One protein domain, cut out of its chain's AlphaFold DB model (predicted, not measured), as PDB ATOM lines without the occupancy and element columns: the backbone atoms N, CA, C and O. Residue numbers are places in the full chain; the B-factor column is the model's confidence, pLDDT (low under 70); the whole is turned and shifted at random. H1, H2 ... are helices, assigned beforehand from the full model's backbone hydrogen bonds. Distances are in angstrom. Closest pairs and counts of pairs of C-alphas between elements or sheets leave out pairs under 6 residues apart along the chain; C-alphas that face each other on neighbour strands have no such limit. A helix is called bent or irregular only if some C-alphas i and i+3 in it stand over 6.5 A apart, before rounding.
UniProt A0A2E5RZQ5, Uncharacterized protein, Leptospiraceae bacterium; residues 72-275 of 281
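AT A GLANCE: This is residues 72 to 275 of the 281 residues of an uncharacterized protein of Leptospiraceae bacterium (UniProt A0A2E5RZQ5). Four helices, H1, H3, H5 and H11, make an up-and-down bundle, each running against the one before it in the chain, and H9a, the long first arm of the bent helix H9, crosses H3 and H5 on the side away from H11. H7 and H8 pack on H3, H6 packs on H9a, H4 sits at one end of the bundle, and H2, H9b and H10 lie near the other. You will find 204 printed residues with eleven named helices, H1 to H11 in order, and no named strand: all helix. The whole is compact, with a radius of gyration of the C-alphas of 16.3 A and spans of 50 by 35 by 32 A.

HOW THE PARTS SIT: Start at H1, residues 72 to 90, which with residues 72 to 79 alone touches H3, residues 114 to 134, at a shallow tilt of 20 degrees, opposite ways; Ala 72 and Ala 130 have the closest C-alphas, 5.2 A. H2, residues 92 to 98, touches no helix. Along H3, look for the closest C-alphas to some of the helices it touches, among them Val 131 to Lys 142 of H4, residues 139 to 148, 6.4 A; Ala 120 to Glu 163 of H5, residues 150 to 165, 5.6 A; Gly 121 to Met 184 of H7, residues 179 to 186, 5.8 A; and Val 122 to Phe 194 of H8, residues 190 to 198, 5.4 A. H9, residues 202 to 237, was assigned as one helix by its hydrogen bonds but is bent: C-alphas 225 and 228 are 7.9 A apart, and its arms H9a, to 225, and H9b, from 228, stand about perpendicular at 80 degrees. H9a is irregular, with C-alphas 211 and 214 6.9 A apart. With residues 216 to 224 alone it touches H5, about perpendicular at 73 degrees, closest C-alphas Ala 160 and Ile 220, 4.5 A. It touches H6, residues 169 to 175, and H9b touches H10, residues 250 to 257. H11, residues 261 to 275, touches H1 residues 72 to 80 alone, a shallow tilt of 7 degrees, opposite ways, closest C-alphas Gly 77 and Thr 263, 4.6 A. O i to N i+4 pairs are within hydrogen-bond range throughout H3, H4, H6, H7, H8, H9b, H10 and H11, but 14 of 15 in H1, 10 of 12 in H5, 16 of 20 in H9a and 1 of 3 in H2, which has 2 of 4 O i to N i+3 pairs.

IN THESE COORDINATES: Find C-alpha 72 at (213.811, 237.244, 201.448); H1 runs 27.9 A from there. H3 spans 29.9 A, H5 20.8 A and H9a 31.8 A. H11 spans 21.1 A and ends at (202.747, 227.697, 207.376).

THE WHOLE: The C-alphas farthest apart, Gly 102 and Gly 137, are 50.8 A apart. The printed part has no cut; the links H2 to H3 and H9 to H10 are long. Confidence is under 70 at residues 82 to 106, 176, 238 to 255 and 257 to 258.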
ATOM      1  N   ALA A  72     213.438 238.466 202.154       95.38
ATOM      2  CA  ALA A  72     213.811 237.244 201.448       95.38
ATOM      3  C   ALA A  72     213.130 237.176 200.072       95.38
ATOM      4  O   ALA A  72     213.812 236.998 199.065       95.38
ATOM      5  N   LEU A  73     211.814 237.422 199.990       94.62
ATOM      6  CA  LEU A  73     211.091 237.475 198.709       94.62
ATOM      7  C   LEU A  73     211.684 238.516 197.756       94.62
ATOM      8  O   LEU A  73     211.761 238.288 196.552       94.62
ATOM      9  N   LYS A  74     212.092 239.680 198.278       92.44
ATOM     10  CA  LYS A  74     212.715 240.739 197.475       92.44
ATOM     11  C   LYS A  74     214.025 240.259 196.854       92.44
ATOM     12  O   LYS A  74     214.198 240.430 195.653       92.44
ATOM     13  N   VAL A  75     214.902 239.648 197.649       93.56
ATOM     14  CA  VAL A  75     216.173 239.103 197.153       93.56
ATOM     15  C   VAL A  75     215.920 238.028 196.100       93.56
ATOM     16  O   VAL A  75     216.485 238.114 195.015       93.56
ATOM     17  N   MET A  76     215.019 237.081 196.368       94.06
ATOM     18  CA  MET A  76     214.714 235.989 195.435       94.06
ATOM     19  C   MET A  76     214.135 236.497 194.105       94.06
ATOM     20  O   MET A  76     214.539 236.028 193.046       94.06
ATOM     21  N   GLY A  77     213.262 237.508 194.142       90.00
ATOM     22  CA  GLY A  77     212.748 238.149 192.927       90.00
ATOM     23  C   GLY A  77     213.806 238.938 192.144       90.00
ATOM     24  O   GLY A  77     213.727 239.051 190.917       90.00
ATOM     25  N   TYR A  78     214.815 239.488 192.826       87.62
ATOM     26  CA  TYR A  78     215.901 240.209 192.164       87.62
ATOM     27  C   TYR A  78     216.879 239.308 191.429       87.62
ATOM     28  O   TYR A  78     217.380 239.761 190.405       87.62
ATOM     29  N   ILE A  79     217.097 238.072 191.885       87.31
ATOM     30  CA  ILE A  79     217.930 237.100 191.163       87.31
ATOM     31  C   ILE A  79     217.410 236.920 189.728       87.31
ATOM     32  O   ILE A  79     218.115 237.232 188.771       87.31
ATOM     33  N   ASP A  80     216.130 236.581 189.559       82.00
ATOM     34  CA  ASP A  80     215.565 236.403 188.213       82.00
ATOM     35  C   ASP A  80     215.493 237.720 187.415       82.00
ATOM     36  O   ASP A  80     215.551 237.736 186.183       82.00
ATOM     37  N   THR A  81     215.314 238.857 188.098       73.56
ATOM     38  CA  THR A  81     215.220 240.165 187.431       73.56
ATOM     39  C   THR A  81     216.577 240.625 186.909       73.56
ATOM     40  O   THR A  81     216.639 241.167 185.802       73.56
ATOM     41  N   SER A  82     217.668 240.411 187.656       61.66
ATOM     42  CA  SER A  82     219.013 240.724 187.166       61.66
ATOM     43  C   SER A  82     219.333 239.931 185.907       61.66
ATOM     44  O   SER A  82     219.839 240.509 184.943       61.66
ATOM     45  N   ASP A  83     218.934 238.663 185.869       59.47
ATOM     46  CA  ASP A  83     219.198 237.770 184.740       59.47
ATOM     47  C   ASP A  83     218.418 238.226 183.497       59.47
ATOM     48  O   ASP A  83     218.977 238.369 182.404       59.47
ATOM     49  N   LYS A  84     217.146 238.617 183.677       58.50
ATOM     50  CA  LYS A  84     216.307 239.191 182.610       58.50
ATOM     51  C   LYS A  84     216.809 240.540 182.092       58.50
ATOM     52  O   LYS A  84     216.747 240.779 180.886       58.50
ATOM     53  N   VAL A  85     217.288 241.435 182.960       54.19
ATOM     54  CA  VAL A  85     217.814 242.751 182.546       54.19
ATOM     55  C   VAL A  85     219.098 242.588 181.732       54.19
ATOM     56  O   VAL A  85     219.249 243.232 180.690       54.19
ATOM     57  N   ILE A  86     219.989 241.687 182.152       50.50
ATOM     58  CA  ILE A  86     221.221 241.365 181.421       50.50
ATOM     59  C   ILE A  86     220.882 240.764 180.047       50.50
ATOM     60  O   ILE A  86     221.384 241.237 179.024       50.50
ATOM     61  N   ALA A  87     219.968 239.789 179.993       49.88
ATOM     62  CA  ALA A  87     219.527 239.170 178.742       49.88
ATOM     63  C   ALA A  87     218.787 240.151 177.807       49.88
ATOM     64  O   ALA A  87     218.944 240.097 176.584       49.88
ATOM     65  N   GLY A  88     218.009 241.079 178.374       40.69
ATOM     66  CA  GLY A  88     217.301 242.133 177.648       40.69
ATOM     67  C   GLY A  88     218.244 243.144 176.994       40.69
ATOM     68  O   GLY A  88     218.028 243.511 175.839       40.69
ATOM     69  N   TYR A  89     219.321 243.538 177.683       39.25
ATOM     70  CA  TYR A  89     220.345 244.435 177.131       39.25
ATOM     71  C   TYR A  89     221.205 243.750 176.059       39.25
ATOM     72  O   TYR A  89     221.577 244.369 175.064       39.25
ATOM     73  N   ALA A  90     221.477 242.452 176.224       43.88
ATOM     74  CA  ALA A  90     222.212 241.658 175.246       43.88
ATOM     75  C   ALA A  90     221.389 241.335 173.981       43.88
ATOM     76  O   ALA A  90     221.972 241.027 172.944       43.88
ATOM     77  N   GLY A  91     220.055 241.441 174.037       35.88
ATOM     78  CA  GLY A  91     219.136 241.102 172.954       35.88
ATOM     79  C   GLY A  91     219.039 239.587 172.748       35.88
ATOM     80  O   GLY A  91     220.005 238.939 172.361       35.88
ATOM     81  N   ILE A  92     217.850 239.006 172.929       44.12
ATOM     82  CA  ILE A  92     217.595 237.545 172.888       44.12
ATOM     83  C   ILE A  92     218.135 236.855 171.611       44.12
ATOM     84  O   ILE A  92     218.505 235.684 171.645       44.12
ATOM     85  N   LYS A  93     218.249 237.575 170.484       40.09
ATOM     86  CA  LYS A  93     218.859 237.056 169.242       40.09
ATOM     87  C   LYS A  93     220.396 237.054 169.243       40.09
ATOM     88  O   LYS A  93     220.989 236.207 168.587       40.09
ATOM     89  N   ASN A  94     221.024 237.977 169.971       38.69
ATOM     90  CA  ASN A  94     222.475 238.140 170.043       38.69
ATOM     91  C   ASN A  94     223.107 237.385 171.216       38.69
ATOM     92  O   ASN A  94     224.267 237.003 171.100       38.69
ATOM     93  N   VAL A  95     222.343 237.107 172.279       39.75
ATOM     94  CA  VAL A  95     222.660 236.121 173.327       39.75
ATOM     95  C   VAL A  95     223.134 234.836 172.645       39.75
ATOM     96  O   VAL A  95     224.317 234.538 172.696       39.75
ATOM     97  N   LEU A  96     222.305 234.186 171.825       38.38
ATOM     98  CA  LEU A  96     222.686 232.968 171.088       38.38
ATOM     99  C   LEU A  96     223.957 233.110 170.215       38.38
ATOM    100  O   LEU A  96     224.703 232.144 170.072       38.38
ATOM    101  N   SER A  97     224.240 234.298 169.660       36.44
ATOM    102  CA  SER A  97     225.446 234.552 168.848       36.44
ATOM    103  C   SER A  97     226.716 234.851 169.661       36.44
ATOM    104  O   SER A  97     227.808 234.525 169.202       36.44
ATOM    105  N   LEU A  98     226.589 235.394 170.879       41.00
ATOM    106  CA  LEU A  98     227.687 235.519 171.850       41.00
ATOM    107  C   LEU A  98     228.143 234.138 172.356       41.00
ATOM    108  O   LEU A  98     229.291 233.983 172.761       41.00
ATOM    109  N   PHE A  99     227.271 233.130 172.249       48.12
ATOM    110  CA  PHE A  99     227.536 231.731 172.610       48.12
ATOM    111  C   PHE A  99     227.931 230.840 171.417       48.12
ATOM    112  O   PHE A  99     228.274 229.676 171.610       48.12
ATOM    113  N   GLY A 100     227.934 231.380 170.191       38.75
ATOM    114  CA  GLY A 100     228.406 230.708 168.969       38.75
ATOM    115  C   GLY A 100     229.885 230.965 168.633       38.75
ATOM    116  O   GLY A 100     230.361 230.565 167.570       38.75
ATOM    117  N   GLY A 101     230.622 231.659 169.506       33.84
ATOM    118  CA  GLY A 101     232.012 232.060 169.286       33.84
ATOM    119  C   GLY A 101     233.040 230.981 169.639       33.84
ATOM    120  O   GLY A 101     233.543 230.961 170.754       33.84
ATOM    121  N   GLY A 102     233.345 230.122 168.662       37.62
ATOM    122  CA  GLY A 102     234.602 229.391 168.411       37.62
ATOM    123  C   GLY A 102     235.509 228.921 169.564       37.62
ATOM    124  O   GLY A 102     236.172 229.722 170.216       37.62
ATOM    125  N   GLY A 103     235.729 227.599 169.630       36.62
ATOM    126  CA  GLY A 103     237.037 227.031 169.991       36.62
ATOM    127  C   GLY A 103     237.021 225.871 170.988       36.62
ATOM    128  O   GLY A 103     237.174 226.101 172.181       36.62
ATOM    129  N   GLY A 104     236.958 224.632 170.480       44.00
ATOM    130  CA  GLY A 104     237.258 223.394 171.219       44.00
ATOM    131  C   GLY A 104     236.335 223.079 172.404       44.00
ATOM    132  O   GLY A 104     235.554 223.909 172.855       44.00
ATOM    133  N   ALA A 105     236.432 221.857 172.934       53.12
ATOM    134  CA  ALA A 105     235.779 221.496 174.190       53.12
ATOM    135  C   ALA A 105     236.394 222.327 175.333       53.12
ATOM    136  O   ALA A 105     237.405 221.939 175.923       53.12
ATOM    137  N   LYS A 106     235.831 223.509 175.611       63.91
ATOM    138  CA  LYS A 106     236.160 224.278 176.814       63.91
ATOM    139  C   LYS A 106     235.866 223.392 178.024       63.91
ATOM    140  O   LYS A 106     234.791 222.797 178.106       63.91
ATOM    141  N   LYS A 107     236.831 223.305 178.945       74.94
ATOM    142  CA  LYS A 107     236.599 222.710 180.266       74.94
ATOM    143  C   LYS A 107     235.392 223.395 180.906       74.94
ATOM    144  O   LYS A 107     235.179 224.574 180.659       74.94
ATOM    145  N   ARG A 108     234.617 222.659 181.690       78.94
ATOM    146  CA  ARG A 108     233.437 223.131 182.423       78.94
ATOM    147  C   ARG A 108     233.817 223.343 183.873       78.94
ATOM    148  O   ARG A 108     233.489 222.532 184.742       78.94
ATOM    149  N   THR A 109     234.583 224.404 184.097       84.94
ATOM    150  CA  THR A 109     235.066 224.785 185.423       84.94
ATOM    151  C   THR A 109     234.792 226.251 185.746       84.94
ATOM    152  O   THR A 109     234.587 227.062 184.843       84.94
ATOM    153  N   PHE A 110     234.831 226.621 187.023       88.00
ATOM    154  CA  PHE A 110     234.638 227.993 187.488       88.00
ATOM    155  C   PHE A 110     235.608 228.974 186.813       88.00
ATOM    156  O   PHE A 110     235.231 230.084 186.455       88.00
ATOM    157  N   GLU A 111     236.852 228.554 186.575       87.31
ATOM    158  CA  GLU A 111     237.886 229.377 185.940       87.31
ATOM    159  C   GLU A 111     237.624 229.596 184.447       87.31
ATOM    160  O   GLU A 111     238.021 230.614 183.879       87.31
ATOM    161  N   SER A 112     236.977 228.627 183.797       84.38
ATOM    162  CA  SER A 112     236.662 228.682 182.368       84.38
ATOM    163  C   SER A 112     235.430 229.537 182.054       84.38
ATOM    164  O   SER A 112     235.320 230.049 180.934       84.38
ATOM    165  N   ASP A 113     234.547 229.700 183.044       83.75
ATOM    166  CA  ASP A 113     233.330 230.508 182.979       83.75
ATOM    167  C   ASP A 113     233.123 231.314 184.281       83.75
ATOM    168  O   ASP A 113     232.280 230.990 185.126       83.75
ATOM    169  N   PRO A 114     233.909 232.390 184.474       86.50
ATOM    170  CA  PRO A 114     233.861 233.192 185.693       86.50
ATOM    171  C   PRO A 114     232.553 233.980 185.855       86.50
ATOM    172  O   PRO A 114     232.266 234.445 186.961       86.50
ATOM    173  N   GLN A 115     231.774 234.163 184.780       84.44
ATOM    174  CA  GLN A 115     230.476 234.836 184.835       84.44
ATOM    175  C   GLN A 115     229.419 233.916 185.437       84.44
ATOM    176  O   GLN A 115     228.756 234.322 186.390       84.44
ATOM    177  N   GLN A 116     229.329 232.672 184.959       84.12
ATOM    178  CA  GLN A 116     228.445 231.687 185.572       84.12
ATOM    179  C   GLN A 116     228.879 231.391 187.017       84.12
ATOM    180  O   GLN A 116     228.039 231.178 187.885       84.12
ATOM    181  N   ALA A 117     230.189 231.404 187.314       90.25
ATOM    182  CA  ALA A 117     230.682 231.156 188.672       90.25
ATOM    183  C   ALA A 117     230.295 232.294 189.632       90.25
ATOM    184  O   ALA A 117     229.868 232.053 190.761       90.25
ATOM    185  N   LEU A 118     230.391 233.546 189.169       91.06
ATOM    186  CA  LEU A 118     229.878 234.700 189.904       91.06
ATOM    187  C   LEU A 118     228.382 234.547 190.189       91.06
ATOM    188  O   LEU A 118     227.928 234.826 191.296       91.06
ATOM    189  N   ASP A 119     227.624 234.126 189.182       90.06
ATOM    190  CA  ASP A 119     226.179 233.997 189.266       90.06
ATOM    191  C   ASP A 119     225.727 232.889 190.230       90.06
ATOM    192  O   ASP A 119     225.019 233.163 191.204       90.06
ATOM    193  N   ALA A 120     226.255 231.674 190.064       94.75
ATOM    194  CA  ALA A 120     226.013 230.558 190.972       94.75
ATOM    195  C   ALA A 120     226.431 230.894 192.415       94.75
ATOM    196  O   ALA A 120     225.728 230.554 193.366       94.75
ATOM    197  N   GLY A 121     227.544 231.613 192.606       96.81
ATOM    198  CA  GLY A 121     227.966 232.083 193.928       96.81
ATOM    199  C   GLY A 121     226.966 233.052 194.571       96.81
ATOM    200  O   GLY A 121     226.652 232.934 195.757       96.81
ATOM    201  N   VAL A 122     226.416 233.990 193.793       96.50
ATOM    202  CA  VAL A 122     225.380 234.921 194.270       96.50
ATOM    203  C   VAL A 122     224.091 234.179 194.619       96.50
ATOM    204  O   VAL A 122     223.502 234.454 195.666       96.50
ATOM    205  N   LYS A 123     223.682 233.200 193.806       97.50
ATOM    206  CA  LYS A 123     222.519 232.340 194.077       97.50
ATOM    207  C   LYS A 123     222.720 231.493 195.338       97.50
ATOM    208  O   LYS A 123     221.813 231.403 196.163       97.50
ATOM    209  N   ALA A 124     223.925 230.972 195.573       98.25
ATOM    210  CA  ALA A 124     224.263 230.272 196.815       98.25
ATOM    211  C   ALA A 124     224.111 231.182 198.051       98.25
ATOM    212  O   ALA A 124     223.520 230.777 199.057       98.25
ATOM    213  N   LEU A 125     224.587 232.431 197.968       98.31
ATOM    214  CA  LEU A 125     224.382 233.425 199.026       98.31
ATOM    215  C   LEU A 125     222.907 233.811 199.192       98.31
ATOM    216  O   LEU A 125     222.473 234.017 200.323       98.31
ATOM    217  N   ALA A 126     222.119 233.862 198.116       98.12
ATOM    218  CA  ALA A 126     220.683 234.135 198.189       98.12
ATOM    219  C   ALA A 126     219.918 233.028 198.933       98.12
ATOM    220  O   ALA A 126     219.110 233.339 199.811       98.12
ATOM    221  N   ILE A 127     220.236 231.752 198.677       98.56
ATOM    222  CA  ILE A 127     219.699 230.619 199.453       98.56
ATOM    223  C   ILE A 127     220.067 230.782 200.930       98.56
ATOM    224  O   ILE A 127     219.204 230.718 201.805       98.56
ATOM    225  N   ALA A 128     221.345 231.029 201.219       98.56
ATOM    226  CA  ALA A 128     221.826 231.165 202.587       98.56
ATOM    227  C   ALA A 128     221.194 232.357 203.324       98.56
ATOM    228  O   ALA A 128     220.844 232.250 204.500       98.56
ATOM    229  N   TYR A 129     220.985 233.470 202.625       98.38
ATOM    230  CA  TYR A 129     220.275 234.636 203.131       98.38
ATOM    231  C   TYR A 129     218.810 234.324 203.445       98.38
ATOM    232  O   TYR A 129     218.338 234.667 204.530       98.38
ATOM    233  N   ALA A 130     218.107 233.634 202.541       98.12
ATOM    234  CA  ALA A 130     216.731 233.208 202.769       98.12
ATOM    235  C   ALA A 130     216.644 232.295 204.002       98.12
ATOM    236  O   ALA A 130     215.857 232.556 204.906       98.12
ATOM    237  N   VAL A 131     217.519 231.293 204.123       98.31
ATOM    238  CA  VAL A 131     217.584 230.421 205.310       98.31
ATOM    239  C   VAL A 131     217.845 231.224 206.587       98.31
ATOM    240  O   VAL A 131     217.162 231.030 207.594       98.31
ATOM    241  N   TYR A 132     218.799 232.159 206.547       97.75
ATOM    242  CA  TYR A 132     219.131 233.012 207.685       97.75
ATOM    243  C   TYR A 132     217.938 233.864 208.147       97.75
ATOM    244  O   TYR A 132     217.669 233.911 209.353       97.75
ATOM    245  N   LYS A 133     217.228 234.508 207.211       96.31
ATOM    246  CA  LYS A 133     216.114 235.429 207.492       96.31
ATOM    247  C   LYS A 133     214.831 234.704 207.887       96.31
ATOM    248  O   LYS A 133     214.153 235.145 208.807       96.31
ATOM    249  N   LEU A 134     214.500 233.613 207.203       96.69
ATOM    250  CA  LEU A 134     213.177 232.995 207.280       96.69
ATOM    251  C   LEU A 134     213.024 232.060 208.478       96.69
ATOM    252  O   LEU A 134     211.987 232.057 209.145       96.69
ATOM    253  N   ILE A 135     214.045 231.247 208.741       96.25
ATOM    254  CA  ILE A 135     213.937 230.146 209.693       96.25
ATOM    255  C   ILE A 135     214.432 230.620 211.060       96.25
ATOM    256  O   ILE A 135     215.576 231.047 211.148       96.25
ATOM    257  N   PRO A 136     213.638 230.579 212.141       93.38
ATOM    258  CA  PRO A 136     214.108 230.965 213.474       93.38
ATOM    259  C   PRO A 136     215.084 229.931 214.068       93.38
ATOM    260  O   PRO A 136     215.191 228.812 213.577       93.38
ATOM    261  N   GLY A 137     215.781 230.301 215.146       94.31
ATOM    262  CA  GLY A 137     216.657 229.389 215.894       94.31
ATOM    263  C   GLY A 137     218.148 229.527 215.581       94.31
ATOM    264  O   GLY A 137     218.586 230.478 214.928       94.31
ATOM    265  N   GLY A 138     218.940 228.591 216.100       95.44
ATOM    266  CA  GLY A 138     220.386 228.518 215.887       95.44
ATOM    267  C   GLY A 138     220.756 228.013 214.490       95.44
ATOM    268  O   GLY A 138     219.954 227.397 213.796       95.44
ATOM    269  N   VAL A 139     222.006 228.230 214.073       95.19
ATOM    270  CA  VAL A 139     222.496 227.870 212.726       95.19
ATOM    271  C   VAL A 139     222.212 226.406 212.353       95.19
ATOM    272  O   VAL A 139     221.697 226.133 211.272       95.19
ATOM    273  N   SER A 140     222.482 225.466 213.263       94.88
ATOM    274  CA  SER A 140     222.233 224.034 213.029       94.88
ATOM    275  C   SER A 140     220.743 223.712 212.840       94.88
ATOM    276  O   SER A 140     220.373 222.903 211.984       94.88
ATOM    277  N   GLU A 141     219.874 224.382 213.603       96.19
ATOM    278  CA  GLU A 141     218.419 224.233 213.500       96.19
ATOM    279  C   GLU A 141     217.928 224.776 212.158       96.19
ATOM    280  O   GLU A 141     217.188 224.082 211.466       96.19
ATOM    281  N   LYS A 142     218.425 225.946 211.730       98.00
ATOM    282  CA  LYS A 142     218.098 226.533 210.422       98.00
ATOM    283  C   LYS A 142     218.455 225.606 209.263       98.00
ATOM    284  O   LYS A 142     217.635 225.386 208.376       98.00
ATOM    285  N   VAL A 143     219.663 225.035 209.280       97.06
ATOM    286  CA  VAL A 143     220.123 224.088 208.248       97.06
ATOM    287  C   VAL A 143     219.265 222.826 208.241       97.06
ATOM    288  O   VAL A 143     218.867 222.351 207.178       97.06
ATOM    289  N   THR A 144     218.977 222.274 209.421       96.88
ATOM    290  CA  THR A 144     218.142 221.073 209.555       96.88
ATOM    291  C   THR A 144     216.740 221.326 209.021       96.88
ATOM    292  O   THR A 144     216.215 220.524 208.254       96.88
ATOM    293  N   GLU A 145     216.159 222.463 209.379       96.62
ATOM    294  CA  GLU A 145     214.820 222.839 208.966       96.62
ATOM    295  C   GLU A 145     214.736 223.090 207.459       96.62
ATOM    296  O   GLU A 145     213.868 222.528 206.802       96.62
ATOM    297  N   PHE A 146     215.686 223.830 206.881       97.62
ATOM    298  CA  PHE A 146     215.760 224.034 205.432       97.62
ATOM    299  C   PHE A 146     215.761 222.706 204.665       97.62
ATOM    300  O   PHE A 146     215.067 222.557 203.665       97.62
ATOM    301  N   LYS A 147     216.492 221.709 205.171       95.44
ATOM    302  CA  LYS A 147     216.541 220.369 204.576       95.44
ATOM    303  C   LYS A 147     215.263 219.555 204.772       95.44
ATOM    304  O   LYS A 147     215.124 218.533 204.108       95.44
ATOM    305  N   ASN A 148     214.382 219.939 205.690       95.00
ATOM    306  CA  ASN A 148     213.138 219.223 205.966       95.00
ATOM    307  C   ASN A 148     211.954 219.781 205.168       95.00
ATOM    308  O   ASN A 148     211.052 219.008 204.850       95.00
ATOM    309  N   LEU A 149     211.991 221.065 204.807       95.62
ATOM    310  CA  LEU A 149     211.000 221.715 203.946       95.62
ATOM    311  C   LEU A 149     211.042 221.135 202.523       95.62
ATOM    312  O   LEU A 149     212.127 220.898 201.982       95.62
ATOM    313  N   GLU A 150     209.878 220.913 201.904       95.62
ATOM    314  CA  GLU A 150     209.795 220.406 200.526       95.62
ATOM    315  C   GLU A 150     210.384 221.460 199.572       95.62
ATOM    316  O   GLU A 150     211.342 221.165 198.854       95.62
ATOM    317  N   ALA A 151     209.950 222.719 199.677       96.00
ATOM    318  CA  ALA A 151     210.507 223.842 198.919       96.00
ATOM    319  C   ALA A 151     212.012 224.062 199.158       96.00
ATOM    320  O   ALA A 151     212.735 224.482 198.252       96.00
ATOM    321  N   GLY A 152     212.513 223.767 200.363       96.81
ATOM    322  CA  GLY A 152     213.944 223.861 200.667       96.81
ATOM    323  C   GLY A 152     214.771 222.812 199.917       96.81
ATOM    324  O   GLY A 152     215.806 223.131 199.326       96.81
ATOM    325  N   LYS A 153     214.276 221.571 199.857       96.38
ATOM    326  CA  LYS A 153     214.883 220.500 199.050       96.38
ATOM    327  C   LYS A 153     214.806 220.810 197.558       96.38
ATOM    328  O   LYS A 153     215.818 220.684 196.878       96.38
ATOM    329  N   GLU A 154     213.649 221.253 197.060       96.19
ATOM    330  CA  GLU A 154     213.465 221.655 195.656       96.19
ATOM    331  C   GLU A 154     214.479 222.737 195.255       96.19
ATOM    332  O   GLU A 154     215.135 222.626 194.219       96.19
ATOM    333  N   MET A 155     214.672 223.742 196.113       97.12
ATOM    334  CA  MET A 155     215.643 224.812 195.900       97.12
ATOM    335  C   MET A 155     217.086 224.314 195.878       97.12
ATOM    336  O   MET A 155     217.851 224.688 194.988       97.12
ATOM    337  N   ALA A 156     217.455 223.439 196.812       97.06
ATOM    338  CA  ALA A 156     218.786 222.848 196.837       97.06
ATOM    339  C   ALA A 156     219.049 221.954 195.612       97.06
ATOM    340  O   ALA A 156     220.145 221.990 195.054       97.06
ATOM    341  N   ILE A 157     218.048 221.190 195.165       96.19
ATOM    342  CA  ILE A 157     218.135 220.326 193.982       96.19
ATOM    343  C   ILE A 157     218.265 221.156 192.710       96.19
ATOM    344  O   ILE A 157     219.116 220.840 191.878       96.19
ATOM    345  N   TYR A 158     217.463 222.214 192.558       96.06
ATOM    346  CA  TYR A 158     217.560 223.112 191.409       96.06
ATOM    347  C   TYR A 158     218.945 223.752 191.336       96.06
ATOM    348  O   TYR A 158     219.620 223.624 190.315       96.06
ATOM    349  N   PHE A 159     219.408 224.337 192.445       96.94
ATOM    350  CA  PHE A 159     220.747 224.907 192.550       96.94
ATOM    351  C   PHE A 159     221.831 223.891 192.170       96.94
ATOM    352  O   PHE A 159     222.643 224.118 191.277       96.94
ATOM    353  N   ALA A 160     221.815 222.724 192.812       95.62
ATOM    354  CA  ALA A 160     222.810 221.691 192.585       95.62
ATOM    355  C   ALA A 160     222.833 221.194 191.135       95.62
ATOM    356  O   ALA A 160     223.903 220.959 190.578       95.62
ATOM    357  N   SER A 161     221.656 221.040 190.531       93.81
ATOM    358  CA  SER A 161     221.490 220.477 189.194       93.81
ATOM    359  C   SER A 161     221.818 221.490 188.108       93.81
ATOM    360  O   SER A 161     222.673 221.241 187.261       93.81
ATOM    361  N   ILE A 162     221.126 222.624 188.130       91.69
ATOM    362  CA  ILE A 162     221.095 223.580 187.028       91.69
ATOM    363  C   ILE A 162     222.208 224.613 187.154       91.69
ATOM    364  O   ILE A 162     222.869 224.895 186.163       91.69
ATOM    365  N   GLU A 163     222.467 225.110 188.362       92.69
ATOM    366  CA  GLU A 163     223.434 226.197 188.581       92.69
ATOM    367  C   GLU A 163     224.862 225.699 188.772       92.69
ATOM    368  O   GLU A 163     225.813 226.465 188.623       92.69
ATOM    369  N   VAL A 164     225.029 224.421 189.134       93.06
ATOM    370  CA  VAL A 164     226.349 223.856 189.430       93.06
ATOM    371  C   VAL A 164     226.690 222.664 188.548       93.06
ATOM    372  O   VAL A 164     227.632 222.742 187.761       93.06
ATOM    373  N   ALA A 165     225.951 221.556 188.646       91.25
ATOM    374  CA  ALA A 165     226.326 220.314 187.969       91.25
ATOM    375  C   ALA A 165     226.326 220.438 186.436       91.25
ATOM    376  O   ALA A 165     227.213 219.891 185.784       91.25
ATOM    377  N   LEU A 166     225.368 221.161 185.847       87.69
ATOM    378  CA  LEU A 166     225.330 221.402 184.401       87.69
ATOM    379  C   LEU A 166     226.467 222.310 183.882       87.69
ATOM    380  O   LEU A 166     227.178 221.883 182.959       87.69
ATOM    381  N   PRO A 167     226.657 223.539 184.408       85.38
ATOM    382  CA  PRO A 167     227.672 224.459 183.894       85.38
ATOM    383  C   PRO A 167     229.097 224.080 184.309       85.38
ATOM    384  O   PRO A 167     230.032 224.333 183.550       85.38
ATOM    385  N   PHE A 168     229.274 223.422 185.460       89.38
ATOM    386  CA  PHE A 168     230.587 223.106 186.033       89.38
ATOM    387  C   PHE A 168     230.803 221.610 186.232       89.38
ATOM    388  O   PHE A 168     231.373 221.190 187.242       89.38
ATOM    389  N   LEU A 169     230.342 220.783 185.287       86.75
ATOM    390  CA  LEU A 169     230.387 219.326 185.437       86.75
ATOM    391  C   LEU A 169     231.796 218.802 185.747       86.75
ATOM    392  O   LEU A 169     231.934 217.884 186.552       86.75
ATOM    393  N   ASP A 170     232.840 219.402 185.170       85.12
ATOM    394  CA  ASP A 170     234.213 218.960 185.414       85.12
ATOM    395  C   ASP A 170     234.613 219.260 186.871       85.12
ATOM    396  O   ASP A 170     235.117 218.374 187.563       85.12
ATOM    397  N   ASN A 171     234.273 220.444 187.407       88.62
ATOM    398  CA  ASN A 171     234.445 220.695 188.842       88.62
ATOM    399  C   ASN A 171     233.531 219.829 189.714       88.62
ATOM    400  O   ASN A 171     233.949 219.454 190.799       88.62
ATOM    401  N   ALA A 172     232.307 219.503 189.301       86.62
ATOM    402  CA  ALA A 172     231.418 218.653 190.095       86.62
ATOM    403  C   ALA A 172     231.948 217.210 190.195       86.62
ATOM    404  O   ALA A 172     231.859 216.567 191.248       86.62
ATOM    405  N   ILE A 173     232.553 216.705 189.115       86.44
ATOM    406  CA  ILE A 173     233.197 215.387 189.070       86.44
ATOM    407  C   ILE A 173     234.480 215.384 189.910       86.44
ATOM    408  O   ILE A 173     234.632 214.511 190.764       86.44
ATOM    409  N   GLU A 174     235.365 216.368 189.714       84.31
ATOM    410  CA  GLU A 174     236.671 216.460 190.388       84.31
ATOM    411  C   GLU A 174     236.581 216.966 191.839       84.31
ATOM    412  O   GLU A 174     237.450 216.700 192.670       84.31
ATOM    413  N   GLY A 175     235.548 217.748 192.145       70.12
ATOM    414  CA  GLY A 175     235.510 218.665 193.279       70.12
ATOM    415  C   GLY A 175     235.319 218.016 194.637       70.12
ATOM    416  O   GLY A 175     235.791 218.594 195.616       70.12
ATOM    417  N   GLY A 176     234.701 216.830 194.685       69.69
ATOM    418  CA  GLY A 176     234.358 216.142 195.930       69.69
ATOM    419  C   GLY A 176     233.598 217.047 196.909       69.69
ATOM    420  O   GLY A 176     232.822 217.904 196.495       69.69
ATOM    421  N   ALA A 177     233.838 216.862 198.208       75.25
ATOM    422  CA  ALA A 177     233.394 217.806 199.233       75.25
ATOM    423  C   ALA A 177     234.173 219.135 199.140       75.25
ATOM    424  O   ALA A 177     235.367 219.142 198.827       75.25
ATOM    425  N   GLY A 178     233.520 220.252 199.462       88.31
ATOM    426  CA  GLY A 178     234.097 221.598 199.440       88.31
ATOM    427  C   GLY A 178     233.939 222.328 198.105       88.31
ATOM    428  O   GLY A 178     234.709 223.249 197.818       88.31
ATOM    429  N   LEU A 179     232.993 221.914 197.259       93.50
ATOM    430  CA  LEU A 179     232.779 222.533 195.954       93.50
ATOM    431  C   LEU A 179     232.162 223.928 196.101       93.50
ATOM    432  O   LEU A 179     232.606 224.848 195.416       93.50
ATOM    433  N   ILE A 180     231.236 224.118 197.046       95.81
ATOM    434  CA  ILE A 180     230.712 225.450 197.387       95.81
ATOM    435  C   ILE A 180     231.835 226.397 197.818       95.81
ATOM    436  O   ILE A 180     231.897 227.528 197.346       95.81
ATOM    437  N   GLN A 181     232.772 225.958 198.665       94.88
ATOM    438  CA  GLN A 181     233.908 226.805 199.046       94.88
ATOM    439  C   GLN A 181     234.792 227.152 197.847       94.88
ATOM    440  O   GLN A 181     235.232 228.293 197.723       94.88
ATOM    441  N   LYS A 182     235.049 226.192 196.949       94.56
ATOM    442  CA  LYS A 182     235.805 226.449 195.713       94.56
ATOM    443  C   LYS A 182     235.093 227.465 194.821       94.56
ATOM    444  O   LYS A 182     235.750 228.387 194.349       94.56
ATOM    445  N   LEU A 183     233.774 227.347 194.659       95.44
ATOM    446  CA  LEU A 183     232.948 228.316 193.935       95.44
ATOM    447  C   LEU A 183     233.097 229.716 194.538       95.44
ATOM    448  O   LEU A 183     233.467 230.651 193.832       95.44
ATOM    449  N   MET A 184     232.907 229.848 195.853       95.88
ATOM    450  CA  MET A 184     233.022 231.132 196.553       95.88
ATOM    451  C   MET A 184     234.420 231.754 196.439       95.88
ATOM    452  O   MET A 184     234.549 232.972 196.349       95.88
ATOM    453  N   ASN A 185     235.469 230.930 196.400       94.25
ATOM    454  CA  ASN A 185     236.852 231.389 196.254       94.25
ATOM    455  C   ASN A 185     237.262 231.656 194.799       94.25
ATOM    456  O   ASN A 185     238.287 232.295 194.568       94.25
ATOM    457  N   SER A 186     236.494 231.171 193.819       91.38
ATOM    458  CA  SER A 186     236.809 231.335 192.395       91.38
ATOM    459  C   SER A 186     236.619 232.771 191.905       91.38
ATOM    460  O   SER A 186     237.232 233.174 190.916       91.38
ATOM    461  N   ASN A 187     235.787 233.559 192.597       90.06
ATOM    462  CA  ASN A 187     235.464 234.919 192.196       90.06
ATOM    463  C   ASN A 187     235.239 235.830 193.414       90.06
ATOM    464  O   ASN A 187     234.232 235.734 194.114       90.06
ATOM    465  N   SER A 188     236.153 236.779 193.635       89.50
ATOM    466  CA  SER A 188     236.082 237.709 194.769       89.50
ATOM    467  C   SER A 188     234.902 238.687 194.706       89.50
ATOM    468  O   SER A 188     234.585 239.310 195.712       89.50
ATOM    469  N   GLY A 189     234.245 238.831 193.549       91.69
ATOM    470  CA  GLY A 189     233.096 239.718 193.356       91.69
ATOM    471  C   GLY A 189     231.755 239.146 193.827       91.69
ATOM    472  O   GLY A 189     230.765 239.873 193.810       91.69
ATOM    473  N   ILE A 190     231.692 237.872 194.240       93.75
ATOM    474  CA  ILE A 190     230.436 237.208 194.633       93.75
ATOM    475  C   ILE A 190     229.759 237.931 195.803       93.75
ATOM    476  O   ILE A 190     228.597 238.329 195.700       93.75
ATOM    477  N   THR A 191     230.489 238.133 196.900       93.94
ATOM    478  CA  THR A 191     229.947 238.764 198.110       93.94
ATOM    479  C   THR A 191     229.527 240.209 197.849       93.94
ATOM    480  O   THR A 191     228.476 240.633 198.328       93.94
ATOM    481  N   ASP A 192     230.299 240.946 197.048       90.56
ATOM    482  CA  ASP A 192     230.006 242.339 196.704       90.56
ATOM    483  C   ASP A 192     228.758 242.448 195.817       90.56
ATOM    484  O   ASP A 192     227.857 243.244 196.103       90.56
ATOM    485  N   LYS A 193     228.653 241.605 194.775       89.94
ATOM    486  CA  LYS A 193     227.464 241.547 193.910       89.94
ATOM    487  C   LYS A 193     226.232 241.186 194.735       89.94
ATOM    488  O   LYS A 193     225.229 241.892 194.654       89.94
ATOM    489  N   PHE A 194     226.314 240.161 195.583       92.62
ATOM    490  CA  PHE A 194     225.213 239.800 196.473       92.62
ATOM    491  C   PHE A 194     224.835 240.949 197.422       92.62
ATOM    492  O   PHE A 194     223.659 241.292 197.538       92.62
ATOM    493  N   GLY A 195     225.817 241.592 198.060       89.38
ATOM    494  CA  GLY A 195     225.584 242.718 198.965       89.38
ATOM    495  C   GLY A 195     224.854 243.883 198.293       89.38
ATOM    496  O   GLY A 195     223.958 244.472 198.900       89.38
ATOM    497  N   SER A 196     225.169 244.165 197.024       87.50
ATOM    498  CA  SER A 196     224.475 245.193 196.237       87.50
ATOM    499  C   SER A 196     223.001 244.859 195.963       87.50
ATOM    500  O   SER A 196     222.168 245.764 195.928       87.50
ATOM    501  N   LEU A 197     222.666 243.570 195.825       86.69
ATOM    502  CA  LEU A 197     221.299 243.092 195.593       86.69
ATOM    503  C   LEU A 197     220.478 243.055 196.885       86.69
ATOM    504  O   LEU A 197     219.326 243.488 196.907       86.69
ATOM    505  N   ALA A 198     221.070 242.538 197.962       85.56
ATOM    506  CA  ALA A 198     220.380 242.344 199.233       85.56
ATOM    507  C   ALA A 198     220.208 243.643 200.033       85.56
ATOM    508  O   ALA A 198     219.326 243.727 200.884       85.56
ATOM    509  N   GLY A 199     221.047 244.658 199.788       80.31
ATOM    510  CA  GLY A 199     221.028 245.915 200.544       80.31
ATOM    511  C   GLY A 199     221.447 245.764 202.015       80.31
ATOM    512  O   GLY A 199     221.301 246.703 202.793       80.31
ATOM    513  N   GLY A 200     221.957 244.591 202.405       83.69
ATOM    514  CA  GLY A 200     222.367 244.244 203.765       83.69
ATOM    515  C   GLY A 200     222.417 242.728 203.983       83.69
ATOM    516  O   GLY A 200     221.939 241.949 203.165       83.69
ATOM    517  N   GLY A 201     223.011 242.284 205.095       89.31
ATOM    518  CA  GLY A 201     222.996 240.869 205.495       89.31
ATOM    519  C   GLY A 201     223.991 239.943 204.780       89.31
ATOM    520  O   GLY A 201     223.935 238.733 204.983       89.31
ATOM    521  N   ALA A 202     224.907 240.477 203.963       91.38
ATOM    522  CA  ALA A 202     225.898 239.680 203.228       91.38
ATOM    523  C   ALA A 202     226.832 238.877 204.148       91.38
ATOM    524  O   ALA A 202     227.147 237.729 203.854       91.38
ATOM    525  N   ALA A 203     227.235 239.441 205.291       94.38
ATOM    526  CA  ALA A 203     228.064 238.729 206.264       94.38
ATOM    527  C   ALA A 203     227.332 237.510 206.851       94.38
ATOM    528  O   ALA A 203     227.889 236.418 206.906       94.38
ATOM    529  N   GLN A 204     226.061 237.685 207.221       95.88
ATOM    530  CA  GLN A 204     225.216 236.625 207.767       95.88
ATOM    531  C   GLN A 204     224.881 235.567 206.713       95.88
ATOM    532  O   GLN A 204     224.865 234.379 207.024       95.88
ATOM    533  N   ALA A 205     224.670 235.979 205.460       97.06
ATOM    534  CA  ALA A 205     224.510 235.059 204.340       97.06
ATOM    535  C   ALA A 205     225.773 234.211 204.130       97.06
ATOM    536  O   ALA A 205     225.668 232.998 203.996       97.06
ATOM    537  N   THR A 206     226.966 234.812 204.178       96.88
ATOM    538  CA  THR A 206     228.241 234.084 204.071       96.88
ATOM    539  C   THR A 206     228.444 233.106 205.229       96.88
ATOM    540  O   THR A 206     228.813 231.952 205.009       96.88
ATOM    541  N   GLU A 207     228.166 233.523 206.466       96.38
ATOM    542  CA  GLU A 207     228.239 232.640 207.637       96.38
ATOM    543  C   GLU A 207     227.259 231.462 207.519       96.38
ATOM    544  O   GLU A 207     227.615 230.308 207.776       96.38
ATOM    545  N   MET A 208     226.038 231.734 207.058       98.31
ATOM    546  CA  MET A 208     225.039 230.702 206.817       98.31
ATOM    547  C   MET A 208     225.428 229.773 205.667       98.31
ATOM    548  O   MET A 208     225.264 228.558 205.783       98.31
ATOM    549  N   LEU A 209     226.025 230.305 204.601       98.19
ATOM    550  CA  LEU A 209     226.498 229.514 203.472       98.19
ATOM    551  C   LEU A 209     227.608 228.550 203.896       98.19
ATOM    552  O   LEU A 209     227.596 227.398 203.473       98.19
ATOM    553  N   ASN A 210     228.505 228.959 204.798       96.81
ATOM    554  CA  ASN A 210     229.520 228.057 205.352       96.81
ATOM    555  C   ASN A 210     228.896 226.826 206.029       96.81
ATOM    556  O   ASN A 210     229.456 225.733 205.958       96.81
ATOM    557  N   SER A 211     227.721 226.990 206.641       97.31
ATOM    558  CA  SER A 211     226.987 225.905 207.305       97.31
ATOM    559  C   SER A 211     226.130 225.084 206.335       97.31
ATOM    560  O   SER A 211     225.924 223.888 206.544       97.31
ATOM    561  N   LEU A 212     225.659 225.702 205.250       97.50
ATOM    562  CA  LEU A 212     224.906 225.046 204.176       97.50
ATOM    563  C   LEU A 212     225.792 224.359 203.135       97.50
ATOM    564  O   LEU A 212     225.291 223.521 202.390       97.50
ATOM    565  N   ALA A 213     227.087 224.663 203.090       96.56
ATOM    566  CA  ALA A 213     227.989 224.155 202.068       96.56
ATOM    567  C   ALA A 213     228.022 222.626 202.006       96.56
ATOM    568  O   ALA A 213     227.852 222.068 200.933       96.56
ATOM    569  N   GLY A 214     228.147 221.945 203.151       95.38
ATOM    570  CA  GLY A 214     228.107 220.479 203.200       95.38
ATOM    571  C   GLY A 214     226.790 219.896 202.661       95.38
ATOM    572  O   GLY A 214     226.822 219.028 201.788       95.38
ATOM    573  N   PRO A 215     225.617 220.363 203.135       95.06
ATOM    574  CA  PRO A 215     224.330 220.002 202.545       95.06
ATOM    575  C   PRO A 215     224.228 220.249 201.033       95.06
ATOM    576  O   PRO A 215     223.790 219.355 200.315       95.06
ATOM    577  N   LEU A 216     224.635 221.422 200.540       96.25
ATOM    578  CA  LEU A 216     224.574 221.758 199.114       96.25
ATOM    579  C   LEU A 216     225.547 220.906 198.282       96.25
ATOM    580  O   LEU A 216     225.147 220.378 197.247       96.25
ATOM    581  N   ASP A 217     226.772 220.685 198.766       95.50
ATOM    582  CA  ASP A 217     227.742 219.763 198.165       95.50
ATOM    583  C   ASP A 217     227.162 218.349 198.046       95.50
ATOM    584  O   ASP A 217     227.376 217.676 197.041       95.50
ATOM    585  N   SER A 218     226.389 217.897 199.041       94.12
ATOM    586  CA  SER A 218     225.719 216.594 198.984       94.12
ATOM    587  C   SER A 218     224.699 216.526 197.848       94.12
ATOM    588  O   SER A 218     224.648 215.513 197.155       94.12
ATOM    589  N   TYR A 219     223.903 217.578 197.632       94.50
ATOM    590  CA  TYR A 219     222.973 217.625 196.498       94.50
ATOM    591  C   TYR A 219     223.718 217.675 195.163       94.50
ATOM    592  O   TYR A 219     223.325 216.980 194.230       94.50
ATOM    593  N   ILE A 220     224.820 218.427 195.071       94.69
ATOM    594  CA  ILE A 220     225.651 218.479 193.856       94.69
ATOM    595  C   ILE A 220     226.276 217.112 193.567       94.69
ATOM    596  O   ILE A 220     226.294 216.661 192.421       94.69
ATOM    597  N   GLY A 221     226.737 216.425 194.613       93.00
ATOM    598  CA  GLY A 221     227.281 215.075 194.532       93.00
ATOM    599  C   GLY A 221     226.293 214.060 193.962       93.00
ATOM    600  O   GLY A 221     226.728 213.171 193.242       93.00
ATOM    601  N   VAL A 222     224.992 214.218 194.226       92.62
ATOM    602  CA  VAL A 222     223.935 213.404 193.605       92.62
ATOM    603  C   VAL A 222     223.637 213.893 192.186       92.62
ATOM    604  O   VAL A 222     223.613 213.104 191.247       92.62
ATOM    605  N   ALA A 223     223.433 215.199 192.000       92.50
ATOM    606  CA  ALA A 223     222.998 215.766 190.726       92.50
ATOM    607  C   ALA A 223     223.995 215.527 189.579       92.50
ATOM    608  O   ALA A 223     223.581 215.306 188.440       92.50
ATOM    609  N   LYS A 224     225.305 215.523 189.865       90.75
ATOM    610  CA  LYS A 224     226.348 215.325 188.843       90.75
ATOM    611  C   LYS A 224     226.236 213.986 188.114       90.75
ATOM    612  O   LYS A 224     226.477 213.938 186.910       90.75
ATOM    613  N   ASP A 225     225.800 212.934 188.806       91.50
ATOM    614  CA  ASP A 225     225.655 211.593 188.226       91.50
ATOM    615  C   ASP A 225     224.443 211.513 187.277       91.50
ATOM    616  O   ASP A 225     224.317 210.581 186.482       91.50
ATOM    617  N   HIS A 226     223.582 212.534 187.300       92.06
ATOM    618  CA  HIS A 226     222.394 212.665 186.461       92.06
ATOM    619  C   HIS A 226     222.466 213.845 185.480       92.06
ATOM    620  O   HIS A 226     221.504 214.088 184.747       92.06
ATOM    621  N   ALA A 227     223.596 214.560 185.409       87.06
ATOM    622  CA  ALA A 227     223.741 215.784 184.618       87.06
ATOM    623  C   ALA A 227     223.391 215.598 183.129       87.06
ATOM    624  O   ALA A 227     222.800 216.488 182.524       87.06
ATOM    625  N   GLY A 228     223.690 214.431 182.542       84.19
ATOM    626  CA  GLY A 228     223.305 214.108 181.162       84.19
ATOM    627  C   GLY A 228     221.785 214.068 180.964       84.19
ATOM    628  O   GLY A 228     221.252 214.776 180.111       84.19
ATOM    629  N   THR A 229     221.078 213.312 181.809       88.94
ATOM    630  CA  THR A 229     219.609 213.213 181.785       88.94
ATOM    631  C   THR A 229     218.949 214.564 182.048       88.94
ATOM    632  O   THR A 229     217.979 214.922 181.378       88.94
ATOM    633  N   ILE A 230     219.488 215.338 182.995       88.38
ATOM    634  CA  ILE A 230     219.023 216.696 183.289       88.38
ATOM    635  C   ILE A 230     219.183 217.581 182.045       88.38
ATOM    636  O   ILE A 230     218.225 218.238 181.634       88.38
ATOM    637  N   ALA A 231     220.356 217.560 181.403       83.25
ATOM    638  CA  ALA A 231     220.624 218.362 180.214       83.25
ATOM    639  C   ALA A 231     219.656 218.033 179.071       83.25
ATOM    640  O   ALA A 231     219.088 218.936 178.459       83.25
ATOM    641  N   ASP A 232     219.425 216.748 178.801       83.38
ATOM    642  CA  ASP A 232     218.501 216.318 177.749       83.38
ATOM    643  C   ASP A 232     217.060 216.736 178.044       83.38
ATOM    644  O   ASP A 232     216.320 217.144 177.143       83.38
ATOM    645  N   LYS A 233     216.675 216.728 179.321       84.56
ATOM    646  CA  LYS A 233     215.358 217.186 179.736       84.56
ATOM    647  C   LYS A 233     215.177 218.688 179.546       84.56
ATOM    648  O   LYS A 233     214.165 219.098 178.979       84.56
ATOM    649  N   VAL A 234     216.154 219.506 179.935       79.38
ATOM    650  CA  VAL A 234     216.098 220.959 179.706       79.38
ATOM    651  C   VAL A 234     216.064 221.272 178.203       79.38
ATOM    652  O   VAL A 234     215.237 222.079 177.776       79.38
ATOM    653  N   LYS A 235     216.863 220.585 177.368       76.62
ATOM    654  CA  LYS A 235     216.807 220.735 175.895       76.62
ATOM    655  C   LYS A 235     215.415 220.456 175.331       76.62
ATOM    656  O   LYS A 235     214.992 221.137 174.402       76.62
ATOM    657  N   SER A 236     214.693 219.482 175.894       79.19
ATOM    658  CA  SER A 236     213.329 219.160 175.452       79.19
ATOM    659  C   SER A 236     212.324 220.293 175.697       79.19
ATOM    660  O   SER A 236     211.324 220.384 174.987       79.19
ATOM    661  N   TYR A 237     212.600 221.172 176.665       73.25
ATOM    662  CA  TYR A 237     211.760 222.325 176.998       73.25
ATOM    663  C   TYR A 237     212.230 223.629 176.354       73.25
ATOM    664  O   TYR A 237     211.425 224.540 176.169       73.25
ATOM    665  N   LEU A 238     213.500 223.710 175.957       69.06
ATOM    666  CA  LEU A 238     214.097 224.881 175.321       69.06
ATOM    667  C   LEU A 238     214.655 224.522 173.933       69.06
ATOM    668  O   LEU A 238     215.870 224.385 173.775       69.06
ATOM    669  N   PRO A 239     213.809 224.432 172.883       57.66
ATOM    670  CA  PRO A 239     214.247 224.074 171.530       57.66
ATOM    671  C   PRO A 239     215.325 225.007 170.962       57.66
ATOM    672  O   PRO A 239     216.138 224.596 170.141       57.66
ATOM    673  N   ALA A 240     215.371 226.265 171.417       54.94
ATOM    674  CA  ALA A 240     216.414 227.215 171.038       54.94
ATOM    675  C   ALA A 240     217.819 226.793 171.522       54.94
ATOM    676  O   ALA A 240     218.795 227.060 170.825       54.94
ATOM    677  N   ALA A 241     217.922 226.085 172.655       51.66
ATOM    678  CA  ALA A 241     219.181 225.538 173.166       51.66
ATOM    679  C   ALA A 241     219.646 224.295 172.381       51.66
ATOM    680  O   ALA A 241     220.833 223.977 172.376       51.66
ATOM    681  N   ALA A 242     218.738 223.614 171.672       50.34
ATOM    682  CA  ALA A 242     219.051 222.423 170.879       50.34
ATOM    683  C   ALA A 242     219.841 222.725 169.588       50.34
ATOM    684  O   ALA A 242     220.471 221.827 169.038       50.34
ATOM    685  N   ASN A 243     219.846 223.979 169.114       51.00
ATOM    686  CA  ASN A 243     220.539 224.384 167.882       51.00
ATOM    687  C   ASN A 243     222.021 224.766 168.090       51.00
ATOM    688  O   ASN A 243     222.709 225.082 167.120       51.00
ATOM    689  N   VAL A 244     222.525 224.750 169.329       51.59
ATOM    690  CA  VAL A 244     223.925 225.071 169.662       51.59
ATOM    691  C   VAL A 244     224.714 223.760 169.752       51.59
ATOM    692  O   VAL A 244     224.825 223.145 170.810       51.59
ATOM    693  N   ALA A 245     225.196 223.286 168.603       41.28
ATOM    694  CA  ALA A 245     225.615 221.898 168.396       41.28
ATOM    695  C   ALA A 245     226.914 221.436 169.105       41.28
ATOM    696  O   ALA A 245     227.156 220.236 169.104       41.28
ATOM    697  N   ASP A 246     227.701 222.303 169.761       48.16
ATOM    698  CA  ASP A 246     229.020 221.908 170.318       48.16
ATOM    699  C   ASP A 246     229.226 222.146 171.837       48.16
ATOM    700  O   ASP A 246     230.230 221.703 172.393       48.16
ATOM    701  N   SER A 247     228.286 222.770 172.564       49.81
ATOM    702  CA  SER A 247     228.408 223.032 174.021       49.81
ATOM    703  C   SER A 247     227.112 222.733 174.792       49.81
ATOM    704  O   SER A 247     226.565 223.550 175.534       49.81
ATOM    705  N   ALA A 248     226.617 221.508 174.623       55.38
ATOM    706  CA  ALA A 248     225.267 221.073 174.986       55.38
ATOM    707  C   ALA A 248     224.840 221.201 176.468       55.38
ATOM    708  O   ALA A 248     223.666 220.978 176.742       55.38
ATOM    709  N   THR A 249     225.724 221.514 177.425       60.03
ATOM    710  CA  THR A 249     225.341 221.727 178.842       60.03
ATOM    711  C   THR A 249     225.464 223.182 179.300       60.03
ATOM    712  O   THR A 249     224.648 223.617 180.103       60.03
ATOM    713  N   GLY A 250     226.408 223.959 178.750       59.47
ATOM    714  CA  GLY A 250     226.572 225.382 179.080       59.47
ATOM    715  C   GLY A 250     225.431 226.238 178.527       59.47
ATOM    716  O   GLY A 250     224.765 226.934 179.279       59.47
ATOM    717  N   ALA A 251     225.104 226.082 177.237       61.50
ATOM    718  CA  ALA A 251     223.965 226.780 176.621       61.50
ATOM    719  C   ALA A 251     222.613 226.401 177.259       61.50
ATOM    720  O   ALA A 251     221.659 227.176 177.242       61.50
ATOM    721  N   VAL A 252     222.537 225.193 177.820       66.31
ATOM    722  CA  VAL A 252     221.363 224.677 178.523       66.31
ATOM    723  C   VAL A 252     221.217 225.309 179.908       66.31
ATOM    724  O   VAL A 252     220.108 225.707 180.252       66.31
ATOM    725  N   ALA A 253     222.314 225.449 180.661       64.62
ATOM    726  CA  ALA A 253     222.323 226.166 181.938       64.62
ATOM    727  C   ALA A 253     221.907 227.635 181.744       64.62
ATOM    728  O   ALA A 253     220.932 228.075 182.341       64.62
ATOM    729  N   THR A 254     222.509 228.332 180.775       66.12
ATOM    730  CA  THR A 254     222.135 229.714 180.428       66.12
ATOM    731  C   THR A 254     220.672 229.844 179.990       66.12
ATOM    732  O   THR A 254     220.014 230.841 180.270       66.12
ATOM    733  N   GLY A 255     220.133 228.851 179.275       66.50
ATOM    734  CA  GLY A 255     218.719 228.836 178.903       66.50
ATOM    735  C   GLY A 255     217.792 228.685 180.112       66.50
ATOM    736  O   GLY A 255     216.723 229.294 180.138       66.50
ATOM    737  N   ALA A 256     218.203 227.894 181.105       71.50
ATOM    738  CA  ALA A 256     217.476 227.739 182.358       71.50
ATOM    739  C   ALA A 256     217.547 229.003 183.233       71.50
ATOM    740  O   ALA A 256     216.541 229.331 183.853       71.50
ATOM    741  N   ASP A 257     218.646 229.766 183.190       69.81
ATOM    742  CA  ASP A 257     218.783 231.057 183.895       69.81
ATOM    743  C   ASP A 257     217.760 232.118 183.448       69.81
ATOM    744  O   ASP A 257     217.470 233.071 184.165       69.81
ATOM    745  N   LEU A 258     217.163 231.965 182.261       69.75
ATOM    746  CA  LEU A 258     216.103 232.863 181.787       69.75
ATOM    747  C   LEU A 258     214.734 232.557 182.408       69.75
ATOM    748  O   LEU A 258     213.804 233.369 182.300       69.75
ATOM    749  N   LEU A 259     214.580 231.373 182.999       81.50
ATOM    750  CA  LEU A 259     213.354 230.968 183.662       81.50
ATOM    751  C   LEU A 259     213.306 231.630 185.040       81.50
ATOM    752  O   LEU A 259     214.299 231.594 185.760       81.50
ATOM    753  N   PRO A 260     212.166 232.206 185.451       87.06
ATOM    754  CA  PRO A 260     212.069 232.857 186.749       87.06
ATOM    755  C   PRO A 260     211.907 231.825 187.882       87.06
ATOM    756  O   PRO A 260     210.860 231.700 188.512       87.06
ATOM    757  N   VAL A 261     212.913 230.977 188.079       93.00
ATOM    758  CA  VAL A 261     212.829 229.855 189.021       93.00
ATOM    759  C   VAL A 261     213.005 230.335 190.459       93.00
ATOM    760  O   VAL A 261     212.330 229.832 191.359       93.00
ATOM    761  N   TRP A 262     213.858 231.335 190.690       95.19
ATOM    762  CA  TRP A 262     214.185 231.805 192.035       95.19
ATOM    763  C   TRP A 262     213.025 232.545 192.691       95.19
ATOM    764  O   TRP A 262     212.769 232.350 193.878       95.19
ATOM    765  N   THR A 263     212.259 233.309 191.917       94.62
ATOM    766  CA  THR A 263     211.015 233.954 192.349       94.62
ATOM    767  C   THR A 263     210.010 232.905 192.810       94.62
ATOM    768  O   THR A 263     209.475 233.005 193.915       94.62
ATOM    769  N   PHE A 264     209.791 231.865 191.997       96.19
ATOM    770  CA  PHE A 264     208.841 230.801 192.308       96.19
ATOM    771  C   PHE A 264     209.265 229.994 193.541       96.19
ATOM    772  O   PHE A 264     208.505 229.879 194.502       96.19
ATOM    773  N   LEU A 265     210.500 229.484 193.564       97.19
ATOM    774  CA  LEU A 265     211.025 228.707 194.690       97.19
ATOM    775  C   LEU A 265     211.139 229.537 195.974       97.19
ATOM    776  O   LEU A 265     210.885 229.026 197.062       97.19
ATOM    777  N   GLY A 266     211.488 230.821 195.865       96.94
ATOM    778  CA  GLY A 266     211.518 231.746 196.995       96.94
ATOM    779  C   GLY A 266     210.138 231.945 197.617       96.94
ATOM    780  O   GLY A 266     209.995 231.861 198.836       96.94
ATOM    781  N   ALA A 267     209.108 232.136 196.788       97.38
ATOM    782  CA  ALA A 267     207.734 232.257 197.261       97.38
ATOM    783  C   ALA A 267     207.216 230.955 197.895       97.38
ATOM    784  O   ALA A 267     206.567 231.000 198.944       97.38
ATOM    785  N   ARG A 268     207.566 229.793 197.325       97.69
ATOM    786  CA  ARG A 268     207.276 228.475 197.914       97.69
ATOM    787  C   ARG A 268     207.934 228.305 199.284       97.69
ATOM    788  O   ARG A 268     207.257 227.971 200.254       97.69
ATOM    789  N   LEU A 269     209.227 228.622 199.396       97.88
ATOM    790  CA  LEU A 269     209.971 228.518 200.654       97.88
ATOM    791  C   LEU A 269     209.358 229.399 201.749       97.88
ATOM    792  O   LEU A 269     209.139 228.932 202.865       97.88
ATOM    793  N   VAL A 270     209.030 230.653 201.430       98.12
ATOM    794  CA  VAL A 270     208.349 231.561 202.367       98.12
ATOM    795  C   VAL A 270     206.993 231.012 202.794       98.12
ATOM    796  O   VAL A 270     206.649 231.088 203.973       98.12
ATOM    797  N   THR A 271     206.245 230.420 201.864       98.00
ATOM    798  CA  THR A 271     204.936 229.824 202.148       98.00
ATOM    799  C   THR A 271     205.043 228.675 203.147       98.00
ATOM    800  O   THR A 271     204.339 228.686 204.157       98.00
ATOM    801  N   GLU A 272     205.963 227.732 202.942       97.62
ATOM    802  CA  GLU A 272     206.136 226.604 203.867       97.62
ATOM    803  C   GLU A 272     206.665 227.044 205.238       97.62
ATOM    804  O   GLU A 272     206.170 226.587 206.271       97.62
ATOM    805  N   VAL A 273     207.618 227.984 205.284       97.75
ATOM    806  CA  VAL A 273     208.123 228.514 206.561       97.75
ATOM    807  C   VAL A 273     207.015 229.245 207.323       97.75
ATOM    808  O   VAL A 273     206.876 229.064 208.536       97.75
ATOM    809  N   ALA A 274     206.203 230.050 206.637       97.69
ATOM    810  CA  ALA A 274     205.085 230.752 207.252       97.69
ATOM    811  C   ALA A 274     204.011 229.781 207.761       97.69
ATOM    812  O   ALA A 274     203.557 229.922 208.898       97.69
ATOM    813  N   ALA A 275     203.666 228.757 206.974       97.44
ATOM    814  CA  ALA A 275     202.747 227.697 207.376       97.44
ATOM    815  C   ALA A 275     203.251 226.963 208.627       97.44
ATOM    816  O   ALA A 275     202.513 226.796 209.602       97.44
TER     817      ALA A 275